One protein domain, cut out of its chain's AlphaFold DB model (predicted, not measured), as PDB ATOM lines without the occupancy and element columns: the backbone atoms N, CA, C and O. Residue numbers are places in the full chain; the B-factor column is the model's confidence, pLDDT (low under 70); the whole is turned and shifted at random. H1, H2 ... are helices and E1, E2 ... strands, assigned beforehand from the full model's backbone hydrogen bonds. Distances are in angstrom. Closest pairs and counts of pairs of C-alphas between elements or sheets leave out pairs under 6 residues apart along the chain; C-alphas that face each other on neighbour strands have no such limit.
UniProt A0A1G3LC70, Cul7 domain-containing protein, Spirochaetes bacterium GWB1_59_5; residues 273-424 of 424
ATOM      1  N   GLU A 273      -7.575  11.141  29.285       83.56
ATOM      2  CA  GLU A 273      -8.904  10.548  29.311       83.56
ATOM      3  C   GLU A 273      -9.931  11.435  30.039       83.56
ATOM      4  O   GLU A 273      -9.678  12.047  31.082       83.56
ATOM      5  N   GLY A 274     -11.124  11.522  29.459       82.25
ATOM      6  CA  GLY A 274     -12.267  12.221  30.018       82.25
ATOM      7  C   GLY A 274     -12.910  11.488  31.189       82.25
ATOM      8  O   GLY A 274     -12.875  10.269  31.301       82.25
ATOM      9  N   THR A 275     -13.585  12.241  32.053       88.25
ATOM     10  CA  THR A 275     -14.381  11.678  33.150       88.25
ATOM     11  C   THR A 275     -15.863  11.771  32.816       88.25
ATOM     12  O   THR A 275     -16.333  12.824  32.372       88.25
ATOM     13  N   GLU A 276     -16.613  10.697  33.063       92.38
ATOM     14  CA  GLU A 276     -18.071  10.747  32.969       92.38
ATOM     15  C   GLU A 276     -18.649  11.735  34.005       92.38
ATOM     16  O   GLU A 276     -18.152  11.908  35.118       92.38
ATOM     17  N   SER A 277     -19.733  12.404  33.639       93.81
ATOM     18  CA  SER A 277     -20.438  13.406  34.422       93.81
ATOM     19  C   SER A 277     -21.887  12.984  34.638       93.81
ATOM     20  O   SER A 277     -22.537  12.402  33.776       93.81
ATOM     21  N   TYR A 278     -22.458  13.359  35.783       94.12
ATOM     22  CA  TYR A 278     -23.888  13.163  36.056       94.12
ATOM     23  C   TYR A 278     -24.804  14.103  35.248       94.12
ATOM     24  O   TYR A 278     -26.034  14.021  35.340       94.12
ATOM     25  N   GLY A 279     -24.229  15.050  34.503       95.94
ATOM     26  CA  GLY A 279     -24.960  16.116  33.835       95.94
ATOM     27  C   GLY A 279     -25.855  16.891  34.802       95.94
ATOM     28  O   GLY A 279     -25.417  17.379  35.844       95.94
ATOM     29  N   PHE A 280     -27.141  17.016  34.473       95.06
ATOM     30  CA  PHE A 280     -28.122  17.692  35.331       95.06
ATOM     31  C   PHE A 280     -28.758  16.783  36.395       95.06
ATOM     32  O   PHE A 280     -29.604  17.252  37.169       95.06
ATOM     33  N   ILE A 281     -28.389  15.500  36.448       95.62
ATOM     34  CA  ILE A 281     -28.919  14.550  37.423       95.62
ATOM     35  C   ILE A 281     -28.181  14.727  38.756       95.62
ATOM     36  O   ILE A 281     -26.965  14.804  38.836       95.62
ATOM     37  N   LYS A 282     -28.949  14.821  39.839       95.06
ATOM     38  CA  LYS A 282     -28.446  14.990  41.211       95.06
ATOM     39  C   LYS A 282     -29.383  14.358  42.227       95.06
ATOM     40  O   LYS A 282     -30.550  14.113  41.912       95.06
ATOM     41  N   VAL A 283     -28.932  14.190  43.469       90.75
ATOM     42  CA  VAL A 283     -29.809  13.782  44.581       90.75
ATOM     43  C   VAL A 283     -31.050  14.683  44.650       90.75
ATOM     44  O   VAL A 283     -30.962  15.910  44.574       90.75
ATOM     45  N   GLY A 284     -32.223  14.058  44.754       94.69
ATOM     46  CA  GLY A 284     -33.531  14.712  44.710       94.69
ATOM     47  C   GLY A 284     -34.127  14.870  43.306       94.69
ATOM     48  O   GLY A 284     -35.294  15.245  43.191       94.69
ATOM     49  N   SER A 285     -33.382  14.561  42.243       96.50
ATOM     50  CA  SER A 285     -33.922  14.539  40.877       96.50
ATOM     51  C   SER A 285     -34.970  13.443  40.729       96.50
ATOM     52  O   SER A 285     -34.822  12.360  41.288       96.50
ATOM     53  N   THR A 286     -36.025  13.711  39.961       97.75
ATOM     54  CA  THR A 286     -36.950  12.661  39.519       97.75
ATOM     55  C   THR A 286     -36.497  12.171  38.153       97.75
ATOM     56  O   THR A 286     -36.402  12.970  37.223       97.75
ATOM     57  N   VAL A 287     -36.225  10.878  38.038       97.81
ATOM     58  CA  VAL A 287     -35.787  10.232  36.798       97.81
ATOM     59  C   VAL A 287     -36.792   9.173  36.367       97.81
ATOM     60  O   VAL A 287     -37.537   8.653  37.198       97.81
ATOM     61  N   ILE A 288     -36.827   8.873  35.073       97.75
ATOM     62  CA  ILE A 288     -37.524   7.716  34.511       97.75
ATOM     63  C   ILE A 288     -36.469   6.636  34.296       97.75
ATOM     64  O   ILE A 288     -35.465   6.883  33.629       97.75
ATOM     65  N   LEU A 289     -36.691   5.475  34.901       94.88
ATOM     66  CA  LEU A 289     -35.749   4.360  34.890       94.88
ATOM     67  C   LEU A 289     -35.767   3.660  33.528       94.88
ATOM     68  O   LEU A 289     -36.845   3.403  32.993       94.88
ATOM     69  N   GLY A 290     -34.601   3.350  32.972       95.50
ATOM     70  CA  GLY A 290     -34.470   2.610  31.718       95.50
ATOM     71  C   GLY A 290     -33.617   1.361  31.885       95.50
ATOM     72  O   GLY A 290     -32.920   1.198  32.883       95.50
ATOM     73  N   GLN A 291     -33.725   0.462  30.912       93.81
ATOM     74  CA  GLN A 291     -32.936  -0.763  30.867       93.81
ATOM     75  C   GLN A 291     -31.477  -0.451  30.542       93.81
ATOM     76  O   GLN A 291     -31.231   0.396  29.676       93.81
ATOM     77  N   HIS A 292     -30.549  -1.131  31.213       90.12
ATOM     78  CA  HIS A 292     -29.124  -1.003  30.933       90.12
ATOM     79  C   HIS A 292     -28.769  -1.593  29.568       90.12
ATOM     80  O   HIS A 292     -29.345  -2.599  29.153       90.12
ATOM     81  N   ALA A 293     -27.848  -0.943  28.863       86.81
ATOM     82  CA  ALA A 293     -27.248  -1.499  27.654       86.81
ATOM     83  C   ALA A 293     -26.065  -2.415  28.011       86.81
ATOM     84  O   ALA A 293     -25.344  -2.134  28.968       86.81
ATOM     85  N   ASP A 294     -25.868  -3.488  27.244       86.81
ATOM     86  CA  ASP A 294     -24.729  -4.405  27.379       86.81
ATOM     87  C   ASP A 294     -23.509  -3.812  26.659       86.81
ATOM     88  O   ASP A 294     -23.337  -3.989  25.457       86.81
ATOM     89  N   ILE A 295     -22.737  -3.008  27.393       83.12
ATOM     90  CA  ILE A 295     -21.607  -2.207  26.897       83.12
ATOM     91  C   ILE A 295     -20.438  -2.411  27.859       83.12
ATOM     92  O   ILE A 295     -20.665  -2.501  29.070       83.12
ATOM     93  N   ASN A 296     -19.202  -2.444  27.352       78.75
ATOM     94  CA  ASN A 296     -17.996  -2.618  28.165       78.75
ATOM     95  C   ASN A 296     -18.004  -3.929  28.970       78.75
ATOM     96  O   ASN A 296     -17.701  -3.967  30.162       78.75
ATOM     97  N   GLY A 297     -18.424  -5.015  28.312       75.12
ATOM     98  CA  GLY A 297     -18.405  -6.371  28.868       75.12
ATOM     99  C   GLY A 297     -19.540  -6.716  29.841       75.12
ATOM    100  O   GLY A 297     -19.468  -7.763  30.490       75.12
ATOM    101  N   GLY A 298     -20.583  -5.885  29.966       79.38
ATOM    102  CA  GLY A 298     -21.790  -6.264  30.705       79.38
ATOM    103  C   GLY A 298     -22.857  -5.178  30.861       79.38
ATOM    104  O   GLY A 298     -22.590  -3.973  30.899       79.38
ATOM    105  N   ASP A 299     -24.099  -5.605  31.075       78.94
ATOM    106  CA  ASP A 299     -25.239  -4.719  31.341       78.94
ATOM    107  C   ASP A 299     -25.441  -4.385  32.831       78.94
ATOM    108  O   ASP A 299     -26.191  -3.465  33.157       78.94
ATOM    109  N   ASN A 300     -24.776  -5.096  33.751       81.06
ATOM    110  CA  ASN A 300     -25.018  -4.978  35.196       81.06
ATOM    111  C   ASN A 300     -26.524  -5.033  35.521       81.06
ATOM    112  O   ASN A 300     -27.075  -4.176  36.221       81.06
ATOM    113  N   TRP A 301     -27.211  -6.006  34.921       83.88
ATOM    114  CA  TRP A 301     -28.659  -6.129  34.968       83.88
ATOM    115  C   TRP A 301     -29.113  -7.337  35.788       83.88
ATOM    116  O   TRP A 301     -28.509  -8.409  35.767       83.88
ATOM    117  N   ALA A 302     -30.229  -7.172  36.498       81.12
ATOM    118  CA  ALA A 302     -30.951  -8.264  37.140       81.12
ATOM    119  C   ALA A 302     -32.380  -8.326  36.593       81.12
ATOM    120  O   ALA A 302     -33.018  -7.285  36.424       81.12
ATOM    121  N   ASP A 303     -32.918  -9.530  36.382       84.38
ATOM    122  CA  ASP A 303     -34.263  -9.739  35.817       84.38
ATOM    123  C   ASP A 303     -35.354  -8.965  36.580       84.38
ATOM    124  O   ASP A 303     -36.324  -8.472  35.999       84.38
ATOM    125  N   GLU A 304     -35.206  -8.802  37.895       83.06
ATOM    126  CA  GLU A 304     -36.156  -8.065  38.725       83.06
ATOM    127  C   GLU A 304     -36.176  -6.548  38.454       83.06
ATOM    128  O   GLU A 304     -37.154  -5.877  38.810       83.06
ATOM    129  N   MET A 305     -35.137  -5.992  37.818       88.19
ATOM    130  CA  MET A 305     -35.077  -4.579  37.426       88.19
ATOM    131  C   MET A 305     -36.109  -4.242  36.346       88.19
ATOM    132  O   MET A 305     -36.631  -3.123  36.336       88.19
ATOM    133  N   GLU A 306     -36.502  -5.219  35.523       93.44
ATOM    134  CA  GLU A 306     -37.513  -5.075  34.465       93.44
ATOM    135  C   GLU A 306     -38.824  -4.489  35.005       93.44
ATOM    136  O   GLU A 306     -39.453  -3.620  34.399       93.44
ATOM    137  N   ALA A 307     -39.207  -4.875  36.224       90.88
ATOM    138  CA  ALA A 307     -40.422  -4.385  36.862       90.88
ATOM    139  C   ALA A 307     -40.402  -2.872  37.152       90.88
ATOM    140  O   ALA A 307     -41.446  -2.313  37.507       90.88
ATOM    141  N   PHE A 308     -39.252  -2.205  37.059       89.56
ATOM    142  CA  PHE A 308     -39.082  -0.779  37.332       89.56
ATOM    143  C   PHE A 308     -38.844   0.066  36.078       89.56
ATOM    144  O   PHE A 308     -38.988   1.286  36.163       89.56
ATOM    145  N   VAL A 309     -38.557  -0.551  34.931       95.25
ATOM    146  CA  VAL A 309     -38.352   0.156  33.662       95.25
ATOM    147  C   VAL A 309     -39.579   1.004  33.311       95.25
ATOM    148  O   VAL A 309     -40.733   0.608  33.497       95.25
ATOM    149  N   GLY A 310     -39.329   2.231  32.862       95.25
ATOM    150  CA  GLY A 310     -40.335   3.240  32.540       95.25
ATOM    151  C   GLY A 310     -40.992   3.906  33.753       95.25
ATOM    152  O   GLY A 310     -41.800   4.821  33.575       95.25
ATOM    153  N   LYS A 311     -40.679   3.493  34.990       95.69
ATOM    154  CA  LYS A 311     -41.242   4.118  36.194       95.69
ATOM    155  C   LYS A 311     -40.436   5.334  36.615       95.69
ATOM    156  O   LYS A 311     -39.221   5.400  36.458       95.69
ATOM    157  N   GLU A 312     -41.142   6.286  37.209       96.94
ATOM    158  CA  GLU A 312     -40.517   7.432  37.852       96.94
ATOM    159  C   GLU A 312     -39.973   7.048  39.227       96.94
ATOM    160  O   GLU A 312     -40.664   6.410  40.025       96.94
ATOM    161  N   ALA A 313     -38.766   7.508  39.534       94.62
ATOM    162  CA  ALA A 313     -38.170   7.362  40.848       94.62
ATOM    163  C   ALA A 313     -37.354   8.604  41.222       94.62
ATOM    164  O   ALA A 313     -36.922   9.378  40.367       94.62
ATOM    165  N   VAL A 314     -37.171   8.822  42.523       95.06
ATOM    166  CA  VAL A 314     -36.388   9.954  43.035       95.06
ATOM    167  C   VAL A 314     -34.988   9.470  43.370       95.06
ATOM    168  O   VAL A 314     -34.853   8.542  44.165       95.06
ATOM    169  N   VAL A 315     -33.971  10.117  42.807       90.94
ATOM    170  CA  VAL A 315     -32.559   9.845  43.099       90.94
ATOM    171  C   VAL A 315     -32.270  10.147  44.566       90.94
ATOM    172  O   VAL A 315     -32.532  11.255  45.045       90.94
ATOM    173  N   THR A 316     -31.724   9.171  45.279       83.44
ATOM    174  CA  THR A 316     -31.354   9.276  46.696       83.44
ATOM    175  C   THR A 316     -29.849   9.341  46.908       83.44
ATOM    176  O   THR A 316     -29.423   9.866  47.931       83.44
ATOM    177  N   GLU A 317     -29.058   8.840  45.960       80.12
ATOM    178  CA  GLU A 317     -27.607   8.704  46.097       80.12
ATOM    179  C   GLU A 317     -26.924   8.642  44.725       80.12
ATOM    180  O   GLU A 317     -27.534   8.181  43.756       80.12
ATOM    181  N   LEU A 318     -25.668   9.092  44.674       88.06
ATOM    182  CA  LEU A 318     -24.763   9.031  43.524       88.06
ATOM    183  C   LEU A 318     -23.567   8.131  43.905       88.06
ATOM    184  O   LEU A 318     -22.563   8.653  44.388       88.06
ATOM    185  N   PRO A 319     -23.702   6.795  43.817       73.31
ATOM    186  CA  PRO A 319     -22.697   5.846  44.307       73.31
ATOM    187  C   PRO A 319     -21.359   5.856  43.550       73.31
ATOM    188  O   PRO A 319     -20.412   5.252  44.041       73.31
ATOM    189  N   GLY A 320     -21.262   6.526  42.398       87.69
ATOM    190  CA  GLY A 320     -20.101   6.425  41.509       87.69
ATOM    191  C   GLY A 320     -20.372   5.474  40.348       87.69
ATOM    192  O   GLY A 320     -21.526   5.329  39.940       87.69
ATOM    193  N   GLU A 321     -19.314   4.880  39.807       83.88
ATOM    194  CA  GLU A 321     -19.373   3.945  38.681       83.88
ATOM    195  C   GLU A 321     -19.819   2.535  39.101       83.88
ATOM    196  O   GLU A 321     -19.681   2.146  40.263       83.88
ATOM    197  N   ASP A 322     -20.365   1.769  38.157       75.88
ATOM    198  CA  ASP A 322     -20.504   0.321  38.290       75.88
ATOM    199  C   ASP A 322     -19.264  -0.442  37.799       75.88
ATOM    200  O   ASP A 322     -18.249   0.152  37.443       75.88
ATOM    201  N   GLY A 323     -19.341  -1.778  37.790       71.94
ATOM    202  CA  GLY A 323     -18.233  -2.646  37.380       71.94
ATOM    203  C   GLY A 323     -17.818  -2.511  35.911       71.94
ATOM    204  O   GLY A 323     -16.821  -3.105  35.525       71.94
ATOM    205  N   GLN A 324     -18.557  -1.748  35.105       80.25
ATOM    206  CA  GLN A 324     -18.255  -1.458  33.704       80.25
ATOM    207  C   GLN A 324     -17.826   0.003  33.512       80.25
ATOM    208  O   GLN A 324     -17.721   0.474  32.380       80.25
ATOM    209  N   GLY A 325     -17.586   0.739  34.602       81.50
ATOM    210  CA  GLY A 325     -17.115   2.118  34.541       81.50
ATOM    211  C   GLY A 325     -18.192   3.119  34.118       81.50
ATOM    212  O   GLY A 325     -17.852   4.154  33.552       81.50
ATOM    213  N   PHE A 326     -19.483   2.826  34.345       85.88
ATOM    214  CA  PHE A 326     -20.577   3.771  34.083       85.88
ATOM    215  C   PHE A 326     -21.142   4.352  35.374       85.88
ATOM    216  O   PHE A 326     -21.548   3.614  36.276       85.88
ATOM    217  N   LEU A 327     -21.252   5.680  35.452       91.31
ATOM    218  CA  LEU A 327     -21.860   6.356  36.591       91.31
ATOM    219  C   LEU A 327     -23.287   5.872  36.820       91.31
ATOM    220  O   LEU A 327     -24.094   5.727  35.901       91.31
ATOM    221  N   CYS A 328     -23.621   5.685  38.090       90.00
ATOM    222  CA  CYS A 328     -24.889   5.145  38.534       90.00
ATOM    223  C   CYS A 328     -25.594   6.065  39.528       90.00
ATOM    224  O   CYS A 328     -24.988   6.861  40.243       90.00
ATOM    225  N   VAL A 329     -26.910   5.903  39.635       86.31
ATOM    226  CA  VAL A 329     -27.747   6.502  40.675       86.31
ATOM    227  C   VAL A 329     -28.485   5.420  41.453       86.31
ATOM    228  O   VAL A 329     -28.927   4.423  40.885       86.31
ATOM    229  N   ARG A 330     -28.694   5.629  42.757       84.75
ATOM    230  CA  ARG A 330     -29.691   4.855  43.517       84.75
ATOM    231  C   ARG A 330     -30.955   5.671  43.673       84.75
ATOM    232  O   ARG A 330     -30.911   6.897  43.819       84.75
ATOM    233  N   VAL A 331     -32.090   4.983  43.674       85.81
ATOM    234  CA  VAL A 331     -33.398   5.627  43.701       85.81
ATOM    235  C   VAL A 331     -34.273   5.108  44.829       85.81
ATOM    236  O   VAL A 331     -34.170   3.976  45.294       85.81
ATOM    237  N   LYS A 332     -35.206   5.950  45.263       83.94
ATOM    238  CA  LYS A 332     -36.201   5.568  46.255       83.94
ATOM    239  C   LYS A 332     -37.144   4.510  45.683       83.94
ATOM    240  O   LYS A 332     -37.841   4.770  44.708       83.94
ATOM    241  N   GLY A 333     -37.269   3.385  46.384       73.69
ATOM    242  CA  GLY A 333     -38.291   2.368  46.108       73.69
ATOM    243  C   GLY A 333     -37.754   1.038  45.586       73.69
ATOM    244  O   GLY A 333     -38.538   0.101  45.470       73.69
ATOM    245  N   ASN A 334     -36.448   0.929  45.335       78.88
ATOM    246  CA  ASN A 334     -35.758  -0.338  45.099       78.88
ATOM    247  C   ASN A 334     -34.295  -0.260  45.580       78.88
ATOM    248  O   ASN A 334     -33.870   0.775  46.091       78.88
ATOM    249  N   GLY A 335     -33.572  -1.381  45.505       75.06
ATOM    250  CA  GLY A 335     -32.179  -1.496  45.953       75.06
ATOM    251  C   GLY A 335     -31.135  -1.450  44.832       75.06
ATOM    252  O   GLY A 335     -29.955  -1.624  45.128       75.06
ATOM    253  N   TYR A 336     -31.555  -1.237  43.583       80.75
ATOM    254  CA  TYR A 336     -30.695  -1.340  42.402       80.75
ATOM    255  C   TYR A 336     -29.963  -0.027  42.104       80.75
ATOM    256  O   TYR A 336     -30.440   1.064  42.441       80.75
ATOM    257  N   ALA A 337     -28.803  -0.153  41.464       85.50
ATOM    258  CA  ALA A 337     -28.095   0.952  40.836       85.50
ATOM    259  C   ALA A 337     -28.583   1.093  39.388       85.50
ATOM    260  O   ALA A 337     -28.804   0.092  38.716       85.50
ATOM    261  N   TRP A 338     -28.789   2.330  38.943       90.12
ATOM    262  CA  TRP A 338     -29.275   2.651  37.604       90.12
ATOM    263  C   TRP A 338     -28.243   3.510  36.892       90.12
ATOM    264  O   TRP A 338     -27.929   4.593  37.392       90.12
ATOM    265  N   ARG A 339     -27.735   3.064  35.744       94.38
ATOM    266  CA  ARG A 339     -26.754   3.829  34.967       94.38
ATOM    267  C   ARG A 339     -27.330   5.181  34.552       94.38
ATOM    268  O   ARG A 339     -28.472   5.277  34.100       94.38
ATOM    269  N   VAL A 340     -26.542   6.243  34.691       95.31
ATOM    270  CA  VAL A 340     -26.939   7.620  34.361       95.31
ATOM    271  C   VAL A 340     -27.303   7.728  32.880       95.31
ATOM    272  O   VAL A 340     -28.329   8.324  32.545       95.31
ATOM    273  N   ARG A 341     -26.527   7.070  32.011       94.25
ATOM    274  CA  ARG A 341     -26.812   6.962  30.573       94.25
ATOM    275  C   ARG A 341     -28.126   6.252  30.257       94.25
ATOM    276  O   ARG A 341     -28.707   6.472  29.199       94.25
ATOM    277  N   ASP A 342     -28.638   5.442  31.179       95.56
ATOM    278  CA  ASP A 342     -29.841   4.647  30.963       95.56
ATOM    279  C   ASP A 342     -31.101   5.219  31.618       95.56
ATOM    280  O   ASP A 342     -32.187   4.663  31.454       95.56
ATOM    281  N   VAL A 343     -31.006   6.368  32.288       95.69
ATOM    282  CA  VAL A 343     -32.166   7.070  32.850       95.69
ATOM    283  C   VAL A 343     -32.474   8.363  32.100       95.69
ATOM    284  O   VAL A 343     -31.613   8.974  31.471       95.69
ATOM    285  N   ALA A 344     -33.725   8.819  32.189       96.69
ATOM    286  CA  ALA A 344     -34.145  10.116  31.658       96.69
ATOM    287  C   ALA A 344     -34.480  11.087  32.796       96.69
ATOM    288  O   ALA A 344     -35.284  10.769  33.677       96.69
ATOM    289  N   LEU A 345     -33.926  12.301  32.776       97.00
ATOM    290  CA  LEU A 345     -34.281  13.331  33.755       97.00
ATOM    291  C   LEU A 345     -35.668  13.907  33.446       97.00
ATOM    292  O   LEU A 345     -35.878  14.561  32.417       97.00
ATOM    293  N   LYS A 346     -36.617  13.713  34.371       95.81
ATOM    294  CA  LYS A 346     -38.015  14.099  34.168       95.81
ATOM    295  C   LYS A 346     -38.134  15.590  33.848       95.81
ATOM    296  O   LYS A 346     -37.769  16.452  34.646       95.81
ATOM    297  N   GLY A 347     -38.713  15.885  32.683       92.75
ATOM    298  CA  GLY A 347     -38.989  17.247  32.225       92.75
ATOM    299  C   GLY A 347     -37.794  17.986  31.617       92.75
ATOM    300  O   GLY A 347     -37.925  19.181  31.345       92.75
ATOM    301  N   ARG A 348     -36.651  17.321  31.403       90.75
ATOM    302  CA  ARG A 348     -35.484  17.936  30.753       90.75
ATOM    303  C   ARG A 348     -34.966  17.201  29.522       90.75
ATOM    304  O   ARG A 348     -34.520  17.892  28.615       90.75
ATOM    305  N   GLY A 349     -35.072  15.877  29.456       83.62
ATOM    306  CA  GLY A 349     -34.585  15.126  28.301       83.62
ATOM    307  C   GLY A 349     -35.016  13.665  28.296       83.62
ATOM    308  O   GLY A 349     -35.914  13.271  29.044       83.62
ATOM    309  N   GLU A 350     -34.383  12.895  27.419       90.88
ATOM    310  CA  GLU A 350     -34.662  11.480  27.169       90.88
ATOM    311  C   GLU A 350     -33.569  10.589  27.782       90.88
ATOM    312  O   GLU A 350     -32.632  11.079  28.419       90.88
ATOM    313  N   LYS A 351     -33.713   9.267  27.629       92.12
ATOM    314  CA  LYS A 351     -32.683   8.295  28.017       92.12
ATOM    315  C   LYS A 351     -31.358   8.672  27.337       92.12
ATOM    316  O   LYS A 351     -31.366   9.017  26.160       92.12
ATOM    317  N   GLY A 352     -30.249   8.646  28.073       88.75
ATOM    318  CA  GLY A 352     -28.924   8.978  27.535       88.75
ATOM    319  C   GLY A 352     -28.658  10.470  27.368       88.75
ATOM    320  O   GLY A 352     -27.566  10.853  26.973       88.75
ATOM    321  N   SER A 353     -29.614  11.345  27.700       93.44
ATOM    322  CA  SER A 353     -29.403  12.786  27.554       93.44
ATOM    323  C   SER A 353     -28.667  13.420  28.734       93.44
ATOM    324  O   SER A 353     -28.377  14.610  28.681       93.44
ATOM    325  N   TYR A 354     -28.460  12.694  29.843       96.62
ATOM    326  CA  TYR A 354     -27.914  13.229  31.104       96.62
ATOM    327  C   TYR A 354     -28.696  14.450  31.646       96.62
ATOM    328  O   TYR A 354     -28.219  15.247  32.457       96.62
ATOM    329  N   GLY A 355     -29.942  14.622  31.189       96.19
ATOM    330  CA  GLY A 355     -30.776  15.784  31.491       96.19
ATOM    331  C   GLY A 355     -30.436  17.058  30.710       96.19
ATOM    332  O   GLY A 355     -31.017  18.112  31.007       96.19
ATOM    333  N   TYR A 356     -29.542  16.966  29.726       97.19
ATOM    334  CA  TYR A 356     -29.284  18.007  28.740       97.19
ATOM    335  C   TYR A 356     -30.414  18.118  27.721       97.19
ATOM    336  O   TYR A 356     -31.129  17.151  27.435       97.19
ATOM    337  N   LYS A 357     -30.530  19.316  27.146       95.81
ATOM    338  CA  LYS A 357     -31.344  19.640  25.972       95.81
ATOM    339  C   LYS A 357     -30.618  20.647  25.083       95.81
ATOM    340  O   LYS A 357     -29.716  21.356  25.532       95.81
ATOM    341  N   VAL A 358     -31.088  20.777  23.843       95.81
ATOM    342  CA  VAL A 358     -30.606  21.816  22.927       95.81
ATOM    343  C   VAL A 358     -30.707  23.187  23.592       95.81
ATOM    344  O   VAL A 358     -31.747  23.585  24.126       95.81
ATOM    345  N   GLY A 359     -29.596  23.908  23.542       96.06
ATOM    346  CA  GLY A 359     -29.433  25.239  24.091       96.06
ATOM    347  C   GLY A 359     -28.946  25.317  25.533       96.06
ATOM    348  O   GLY A 359     -28.698  26.437  25.987       96.06
ATOM    349  N   ASP A 360     -28.781  24.191  26.231       97.12
ATOM    350  CA  ASP A 360     -28.057  24.174  27.503       97.12
ATOM    351  C   ASP A 360     -26.579  24.535  27.281       97.12
ATOM    352  O   ASP A 360     -25.989  24.219  26.242       97.12
ATOM    353  N   ARG A 361     -25.992  25.228  28.264       97.00
ATOM    354  CA  ARG A 361     -24.560  25.534  28.292       97.00
ATOM    355  C   ARG A 361     -23.818  24.423  29.022       97.00
ATOM    356  O   ARG A 361     -24.262  23.972  30.080       97.00
ATOM    357  N   VAL A 362     -22.681  24.037  28.474       97.00
ATOM    358  CA  VAL A 362     -21.859  22.931  28.955       97.00
ATOM    359  C   VAL A 362     -20.396  23.333  28.989       97.00
ATOM    360  O   VAL A 362     -19.981  24.217  28.247       97.00
ATOM    361  N   ILE A 363     -19.630  22.693  29.858       94.94
ATOM    362  CA  ILE A 363     -18.175  22.664  29.813       94.94
ATOM    363  C   ILE A 363     -17.798  21.386  29.069       94.94
ATOM    364  O   ILE A 363     -18.290  20.311  29.416       94.94
ATOM    365  N   ILE A 364     -16.971  21.534  28.040       95.38
ATOM    366  CA  ILE A 364     -16.479  20.432  27.219       95.38
ATOM    367  C   ILE A 364     -15.487  19.584  28.025       95.38
ATOM    368  O   ILE A 364     -14.548  20.128  28.605       95.38
ATOM    369  N   GLY A 365     -15.685  18.268  28.053       92.19
ATOM    370  CA  GLY A 365     -14.707  17.300  28.552       92.19
ATOM    371  C   GLY A 365     -14.023  16.564  27.404       92.19
ATOM    372  O   GLY A 365     -14.562  16.505  26.298       92.19
ATOM    373  N   ALA A 366     -12.844  15.997  27.666       91.50
ATOM    374  CA  ALA A 366     -12.254  15.010  26.765       91.50
ATOM    375  C   ALA A 366     -13.175  13.785  26.666       91.50
ATOM    376  O   ALA A 366     -14.020  13.573  27.539       91.50
ATOM    377  N   HIS A 367     -13.062  12.996  25.604       91.81
ATOM    378  CA  HIS A 367     -13.739  11.701  25.566       91.81
ATOM    379  C   HIS A 367     -13.013  10.690  26.453       91.81
ATOM    380  O   HIS A 367     -11.884  10.918  26.867       91.81
ATOM    381  N   ARG A 368     -13.675   9.582  26.761       89.56
ATOM    382  CA  ARG A 368     -13.090   8.457  27.494       89.56
ATOM    383  C   ARG A 368     -13.152   7.197  26.651       89.56
ATOM    384  O   ARG A 368     -13.976   7.156  25.740       89.56
ATOM    385  N   TYR A 369     -12.357   6.185  26.948       87.38
ATOM    386  CA  TYR A 369     -12.463   4.905  26.267       87.38
ATOM    387  C   TYR A 369     -13.745   4.174  26.680       87.38
ATOM    388  O   TYR A 369     -14.115   4.106  27.853       87.38
ATOM    389  N   ILE A 370     -14.452   3.646  25.683       84.75
ATOM    390  CA  ILE A 370     -15.569   2.714  25.854       84.75
ATOM    391  C   ILE A 370     -15.369   1.625  24.815       84.75
ATOM    392  O   ILE A 370     -15.286   1.947  23.634       84.75
ATOM    393  N   ASP A 371     -15.283   0.364  25.245       83.38
ATOM    394  CA  ASP A 371     -14.986  -0.759  24.344       83.38
ATOM    395  C   ASP A 371     -13.756  -0.468  23.456       83.38
ATOM    396  O   ASP A 371     -13.806  -0.612  22.238       83.38
ATOM    397  N   GLU A 372     -12.669   0.008  24.079       80.38
ATOM    398  CA  GLU A 372     -11.387   0.340  23.424       80.38
ATOM    399  C   GLU A 372     -11.448   1.510  22.410       80.38
ATOM    400  O   GLU A 372     -10.437   1.840  21.793       80.38
ATOM    401  N   ASP A 373     -12.579   2.219  22.289       80.62
ATOM    402  CA  ASP A 373     -12.753   3.361  21.378       80.62
ATOM    403  C   ASP A 373     -13.135   4.656  22.133       80.62
ATOM    404  O   ASP A 373     -14.123   4.750  22.876       80.62
ATOM    405  N   ASN A 374     -12.331   5.702  21.939       82.94
ATOM    406  CA  ASN A 374     -12.537   7.022  22.534       82.94
ATOM    407  C   ASN A 374     -13.191   8.036  21.577       82.94
ATOM    408  O   ASN A 374     -13.543   9.130  22.017       82.94
ATOM    409  N   ASN A 375     -13.385   7.704  20.296       85.12
ATOM    410  CA  ASN A 375     -13.924   8.588  19.261       85.12
ATOM    411  C   ASN A 375     -13.288   9.988  19.330       85.12
ATOM    412  O   ASN A 375     -13.980  11.001  19.464       85.12
ATOM    413  N   TRP A 376     -11.956  10.029  19.365       87.75
ATOM    414  CA  TRP A 376     -11.188  11.238  19.639       87.75
ATOM    415  C   TRP A 376     -10.304  11.642  18.461       87.75
ATOM    416  O   TRP A 376      -9.726  10.804  17.771       87.75
ATOM    417  N   ALA A 377     -10.158  12.951  18.260       85.56
ATOM    418  CA  ALA A 377      -9.154  13.533  17.381       85.56
ATOM    419  C   ALA A 377      -8.302  14.536  18.168       85.56
ATOM    420  O   ALA A 377      -8.832  15.287  18.984       85.56
ATOM    421  N   GLU A 378      -6.997  14.593  17.888       82.94
ATOM    422  CA  GLU A 378      -6.039  15.463  18.595       82.94
ATOM    423  C   GLU A 378      -6.500  16.936  18.637       82.94
ATOM    424  O   GLU A 378      -6.465  17.581  19.686       82.94
ATOM    425  N   ASP A 379      -7.057  17.440  17.530       84.62
ATOM    426  CA  ASP A 379      -7.568  18.813  17.409       84.62
ATOM    427  C   ASP A 379      -8.738  19.129  18.367       84.62
ATOM    428  O   ASP A 379      -8.996  20.299  18.672       84.62
ATOM    429  N   MET A 380      -9.436  18.114  18.889       89.00
ATOM    430  CA  MET A 380     -10.512  18.295  19.871       89.00
ATOM    431  C   MET A 380      -9.975  18.778  21.224       89.00
ATOM    432  O   MET A 380     -10.679  19.493  21.946       89.00
ATOM    433  N   ALA A 381      -8.713  18.476  21.556       87.12
ATOM    434  CA  ALA A 381      -8.094  18.836  22.833       87.12
ATOM    435  C   ALA A 381      -8.134  20.346  23.107       87.12
ATOM    436  O   ALA A 381      -8.304  20.773  24.249       87.12
ATOM    437  N   ALA A 382      -8.062  21.167  22.055       85.69
ATOM    438  CA  ALA A 382      -8.103  22.619  22.170       85.69
ATOM    439  C   ALA A 382      -9.410  23.149  22.791       85.69
ATOM    440  O   ALA A 382      -9.409  24.250  23.342       85.69
ATOM    441  N   TYR A 383     -10.514  22.398  22.720       87.19
ATOM    442  CA  TYR A 383     -11.833  22.820  23.205       87.19
ATOM    443  C   TYR A 383     -12.152  22.342  24.626       87.19
ATOM    444  O   TYR A 383     -13.089  22.858  25.240       87.19
ATOM    445  N   VAL A 384     -11.375  21.407  25.177       90.44
ATOM    446  CA  VAL A 384     -11.592  20.862  26.524       90.44
ATOM    447  C   VAL A 384     -11.503  21.965  27.584       90.44
ATOM    448  O   VAL A 384     -10.663  22.862  27.529       90.44
ATOM    449  N   GLY A 385     -12.422  21.934  28.549       88.69
ATOM    450  CA  GLY A 385     -12.571  22.935  29.607       88.69
ATOM    451  C   GLY A 385     -13.265  24.227  29.168       88.69
ATOM    452  O   GLY A 385     -13.633  25.048  30.015       88.69
ATOM    453  N   GLN A 386     -13.502  24.425  27.869       88.19
ATOM    454  CA  GLN A 386     -14.213  25.601  27.381       88.19
ATOM    455  C   GLN A 386     -15.729  25.456  27.538       88.19
ATOM    456  O   GLN A 386     -16.286  24.360  27.564       88.19
ATOM    457  N   THR A 387     -16.419  26.595  27.645       94.12
ATOM    458  CA  THR A 387     -17.885  26.619  27.685       94.12
ATOM    459  C   THR A 387     -18.459  26.682  26.277       94.12
ATOM    460  O   THR A 387     -18.163  27.622  25.543       94.12
ATOM    461  N   ALA A 388     -19.361  25.763  25.959       95.19
ATOM    462  CA  ALA A 388     -20.094  25.714  24.703       95.19
ATOM    463  C   ALA A 388     -21.607  25.612  24.948       95.19
ATOM    464  O   ALA A 388     -22.078  25.473  26.083       95.19
ATOM    465  N   LYS A 389     -22.391  25.698  23.880       97.62
ATOM    466  CA  LYS A 389     -23.838  25.503  23.885       97.62
ATOM    467  C   LYS A 389     -24.198  24.333  22.983       97.62
ATOM    468  O   LYS A 389     -23.799  24.317  21.826       97.62
ATOM    469  N   ILE A 390     -25.024  23.417  23.483       97.00
ATOM    470  CA  ILE A 390     -25.533  22.293  22.683       97.00
ATOM    471  C   ILE A 390     -26.421  22.831  21.557       97.00
ATOM    472  O   ILE A 390     -27.395  23.550  21.821       97.00
ATOM    473  N   THR A 391     -26.114  22.472  20.312       94.94
ATOM    474  CA  THR A 391     -26.837  22.923  19.112       94.94
ATOM    475  C   THR A 391     -27.769  21.847  18.555       94.94
ATOM    476  O   THR A 391     -28.881  22.188  18.140       94.94
ATOM    477  N   SER A 392     -27.391  20.570  18.629       89.69
ATOM    478  CA  SER A 392     -28.215  19.425  18.213       89.69
ATOM    479  C   SER A 392     -27.794  18.122  18.905       89.69
ATOM    480  O   SER A 392     -26.712  18.038  19.475       89.69
ATOM    481  N   PHE A 393     -28.686  17.126  18.882       93.19
ATOM    482  CA  PHE A 393     -28.429  15.745  19.312       93.19
ATOM    483  C   PHE A 393     -28.317  14.868  18.070       93.19
ATOM    484  O   PHE A 393     -29.180  14.961  17.197       93.19
ATOM    485  N   GLU A 394     -27.308  14.001  18.027       90.81
ATOM    486  CA  GLU A 394     -26.918  13.262  16.814       90.81
ATOM    487  C   GLU A 394     -27.027  11.737  16.987       90.81
ATOM    488  O   GLU A 394     -26.470  10.960  16.219       90.81
ATOM    489  N   GLY A 395     -27.791  11.289  17.988       91.25
ATOM    490  CA  GLY A 395     -27.925   9.870  18.314       91.25
ATOM    491  C   GLY A 395     -26.735   9.387  19.134       91.25
ATOM    492  O   GLY A 395     -26.423   9.996  20.157       91.25
ATOM    493  N   THR A 396     -26.111   8.293  18.704       91.06
ATOM    494  CA  THR A 396     -24.965   7.673  19.376       91.06
ATOM    495  C   THR A 396     -23.808   7.459  18.409       91.06
ATOM    496  O   THR A 396     -24.028   7.323  17.204       91.06
ATOM    497  N   ASP A 397     -22.587   7.397  18.930       86.56
ATOM    498  CA  ASP A 397     -21.412   6.986  18.161       86.56
ATOM    499  C   ASP A 397     -21.240   5.452  18.113       86.56
ATOM    500  O   ASP A 397     -22.159   4.698  18.448       86.56
ATOM    501  N   GLY A 398     -20.073   4.993  17.641       80.50
ATOM    502  CA  GLY A 398     -19.741   3.573  17.486       80.50
ATOM    503  C   GLY A 398     -19.713   2.773  18.792       80.50
ATOM    504  O   GLY A 398     -19.864   1.557  18.738       80.50
ATOM    505  N   THR A 399     -19.611   3.443  19.944       83.50
ATOM    506  CA  THR A 399     -19.598   2.832  21.286       83.50
ATOM    507  C   THR A 399     -20.937   3.018  22.006       83.50
ATOM    508  O   THR A 399     -21.028   3.025  23.240       83.50
ATOM    509  N   GLU A 400     -21.985   3.299  21.230       87.62
ATOM    510  CA  GLU A 400     -23.331   3.623  21.698       87.62
ATOM    511  C   GLU A 400     -23.381   4.829  22.660       87.62
ATOM    512  O   GLU A 400     -24.367   5.010  23.389       87.62
ATOM    513  N   SER A 401     -22.341   5.677  22.690       89.56
ATOM    514  CA  SER A 401     -22.314   6.861  23.549       89.56
ATOM    515  C   SER A 401     -23.140   7.980  22.912       89.56
ATOM    516  O   SER A 401     -22.944   8.290  21.735       89.56
ATOM    517  N   PRO A 402     -24.100   8.590  23.633       92.88
ATOM    518  CA  PRO A 402     -24.907   9.682  23.098       92.88
ATOM    519  C   PRO A 402     -24.062  10.904  22.725       92.88
ATOM    520  O   PRO A 402     -23.309  11.411  23.556       92.88
ATOM    521  N   ILE A 403     -24.240  11.427  21.510       95.31
ATOM    522  CA  ILE A 403     -23.420  12.516  20.958       95.31
ATOM    523  C   ILE A 403     -24.227  13.760  20.579       95.31
ATOM    524  O   ILE A 403     -25.412  13.700  20.229       95.31
ATOM    525  N   VAL A 404     -23.562  14.913  20.638       95.88
ATOM    526  CA  VAL A 404     -24.109  16.227  20.283       95.88
ATOM    527  C   VAL A 404     -23.141  17.043  19.438       95.88
ATOM    528  O   VAL A 404     -21.927  16.864  19.515       95.88
ATOM    529  N   HIS A 405     -23.687  18.016  18.711       94.69
ATOM    530  CA  HIS A 405     -22.918  19.170  18.262       94.69
ATOM    531  C   HIS A 405     -23.026  20.323  19.259       94.69
ATOM    532  O   HIS A 405     -24.023  20.491  19.979       94.69
ATOM    533  N   VAL A 406     -21.994  21.159  19.254       95.31
ATOM    534  CA  VAL A 406     -21.914  22.383  20.043       95.31
ATOM    535  C   VAL A 406     -21.568  23.573  19.146       95.31
ATOM    536  O   VAL A 406     -21.350  23.429  17.948       95.31
ATOM    537  N   ASP A 407     -21.609  24.787  19.690       95.25
ATOM    538  CA  ASP A 407     -21.341  26.008  18.923       95.25
ATOM    539  C   ASP A 407     -19.857  26.401  18.855       95.25
ATOM    540  O   ASP A 407     -19.487  27.199  17.996       95.25
ATOM    541  N   ILE A 408     -19.010  25.866  19.740       91.00
ATOM    542  CA  ILE A 408     -17.623  26.326  19.901       91.00
ATOM    543  C   ILE A 408     -16.689  25.894  18.763       91.00
ATOM    544  O   ILE A 408     -15.711  26.579  18.470       91.00
ATOM    545  N   ASP A 409     -17.023  24.797  18.096       84.38
ATOM    546  CA  ASP A 409     -16.306  24.195  16.971       84.38
ATOM    547  C   ASP A 409     -17.129  24.254  15.673       84.38
ATOM    548  O   ASP A 409     -16.838  23.551  14.719       84.38
ATOM    549  N   ASN A 410     -18.190  25.070  15.638       82.81
ATOM    550  CA  ASN A 410     -19.154  25.145  14.533       82.81
ATOM    551  C   ASN A 410     -19.811  23.803  14.142       82.81
ATOM    552  O   ASN A 410     -20.368  23.710  13.046       82.81
ATOM    553  N   GLY A 411     -19.812  22.804  15.029       79.81
ATOM    554  CA  GLY A 411     -20.323  21.467  14.736       79.81
ATOM    555  C   GLY A 411     -19.370  20.613  13.899       79.81
ATOM    556  O   GLY A 411     -19.822  19.679  13.244       79.81
ATOM    557  N   ASP A 412     -18.074  20.926  13.891       82.00
ATOM    558  CA  ASP A 412     -17.073  20.118  13.189       82.00
ATOM    559  C   ASP A 412     -16.855  18.754  13.874       82.00
ATOM    560  O   ASP A 412     -16.548  17.773  13.194       82.00
ATOM    561  N   TRP A 413     -17.082  18.665  15.193       90.12
ATOM    562  CA  TRP A 413     -16.913  17.438  15.973       90.12
ATOM    563  C   TRP A 413     -18.202  16.969  16.649       90.12
ATOM    564  O   TRP A 413     -19.131  17.743  16.920       90.12
ATOM    565  N   TYR A 414     -18.237  15.669  16.940       92.06
ATOM    566  CA  TYR A 414     -19.243  15.049  17.792       92.06
ATOM    567  C   TYR A 414     -18.706  14.962  19.216       92.06
ATOM    568  O   TYR A 414     -17.641  14.396  19.434       92.06
ATOM    569  N   TRP A 415     -19.459  15.491  20.178       95.38
ATOM    570  CA  TRP A 415     -19.097  15.460  21.592       95.38
ATOM    571  C   TRP A 415     -19.973  14.472  22.344       95.38
ATOM    572  O   TRP A 415     -21.203  14.561  22.265       95.38
ATOM    573  N   ARG A 416     -19.365  13.561  23.105       96.12
ATOM    574  CA  ARG A 416     -20.096  12.634  23.977       96.12
ATOM    575  C   ARG A 416     -20.748  13.402  25.124       96.12
ATOM    576  O   ARG A 416     -20.078  14.090  25.888       96.12
ATOM    577  N   LEU A 417     -22.066  13.268  25.277       95.19
ATOM    578  CA  LEU A 417     -22.834  13.903  26.358       95.19
ATOM    579  C   LEU A 417     -22.334  13.506  27.743       95.19
ATOM    580  O   LEU A 417     -22.455  14.289  28.684       95.19
ATOM    581  N   GLU A 418     -21.799  12.296  27.854       94.75
ATOM    582  CA  GLU A 418     -21.353  11.713  29.108       94.75
ATOM    583  C   GLU A 418     -20.157  12.453  29.715       94.75
ATOM    584  O   GLU A 418     -20.036  12.486  30.931       94.75
ATOM    585  N   THR A 419     -19.313  13.103  28.907       94.75
ATOM    586  CA  THR A 419     -18.146  13.856  29.400       94.75
ATOM    587  C   THR A 419     -18.392  15.364  29.457       94.75
ATOM    588  O   THR A 419     -17.517  16.144  29.835       94.75
ATOM    589  N   LEU A 420     -19.615  15.810  29.152       94.75
ATOM    590  CA  LEU A 420     -20.017  17.201  29.329       94.75
ATOM    591  C   LEU A 420     -20.398  17.479  30.784       94.75
ATOM    592  O   LEU A 420     -21.065  16.690  31.454       94.75
ATOM    593  N   SER A 421     -20.039  18.664  31.275       94.56
ATOM    594  CA  SER A 421     -20.468  19.153  32.594       94.56
ATOM    595  C   SER A 421     -21.396  20.359  32.454       94.56
ATOM    596  O   SER A 421     -21.189  21.176  31.560       94.56
ATOM    597  N   PRO A 422     -22.442  20.531  33.288       92.69
ATOM    598  CA  PRO A 422     -23.281  21.726  33.212       92.69
ATOM    599  C   PRO A 422     -22.465  22.998  33.467       92.69
ATOM    600  O   PRO A 422     -21.784  23.104  34.487       92.69
ATOM    601  N   ALA A 423     -22.567  23.982  32.574       90.06
ATOM    602  CA  ALA A 423     -21.985  25.298  32.811       90.06
ATOM    603  C   ALA A 423     -22.966  26.192  33.608       90.06
ATOM    604  O   ALA A 423     -24.183  26.070  33.417       90.06
ATOM    605  N   PRO A 424     -22.459  27.074  34.493       76.56
ATOM    606  CA  PRO A 424     -23.277  27.973  35.312       76.56
ATOM    607  C   PRO A 424     -24.054  29.044  34.530       76.56
ATOM    608  O   PRO A 424     -23.640  29.422  33.405       76.56
TER     609      PRO A 424
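This is residues 273 to 424 of the 424 residues of the protein "Cul7 domain-containing protein" of Spirochaetes bacterium GWB1_59_5 (UniProt A0A1G3LC70). With little regular structure, this is two loop-rich lobes side by side: one holds the curled sheet E1 E2 E3 E4 and H1, the other the sheet E5 E6 E7 and H2. The printed part has 152 residues, with two named helices and seven named strands, in the order E1 H1 E2 E3 E4 E5 H2 E6 E7. Both sheets are antiparallel; the class is mixed, with 51 residues in named elements. The whole is compact, radius of gyration of the C-alphas 14.9 A, spanning 44 by 31 by 22 A.

E1, residues 286 to 288, is the antiparallel neighbour of E2, residues 312 to 321, with N 287 and O 313 2.9 A apart, within hydrogen-bond range. E2 bends by 77 degrees at residue 316. E2, E3, residues 327 to 331, and E4, residues 337 to 339, form a meander, each strand the antiparallel neighbour of the one before; N 316 and O 330 are 2.8 A apart, N 329 and O 338 2.8 A. E5, residues 361 to 363, is the antiparallel neighbour of E6, residues 387 to 396, with N 388 and O 362 2.8 A apart. E6 and E7, residues 402 to 406, form a hairpin, with N 391 and O 405 2.9 A apart. H1, residues 303 to 308, and H2, residues 378 to 383, are on neither sheet; each has 0 of 2 O i to N i+4 pairs within range, but 3 of 3 and 2 of 3 O i to N i+3 pairs.

E2 is 21.4 A and E6 21.9 A from first to last C-alpha. E1 begins at C-alpha 286 (-36.950, 12.661, 39.519); E7 ends at C-alpha 406 (-21.914, 22.383, 20.043).

The C-alphas farthest apart, of Gly 333 and Asp 379, are 45.1 A apart. The printed part has no cut; the links E1 to H1, E4 to E5 and E5 to H2 are long. No printed residue is under pLDDT 70.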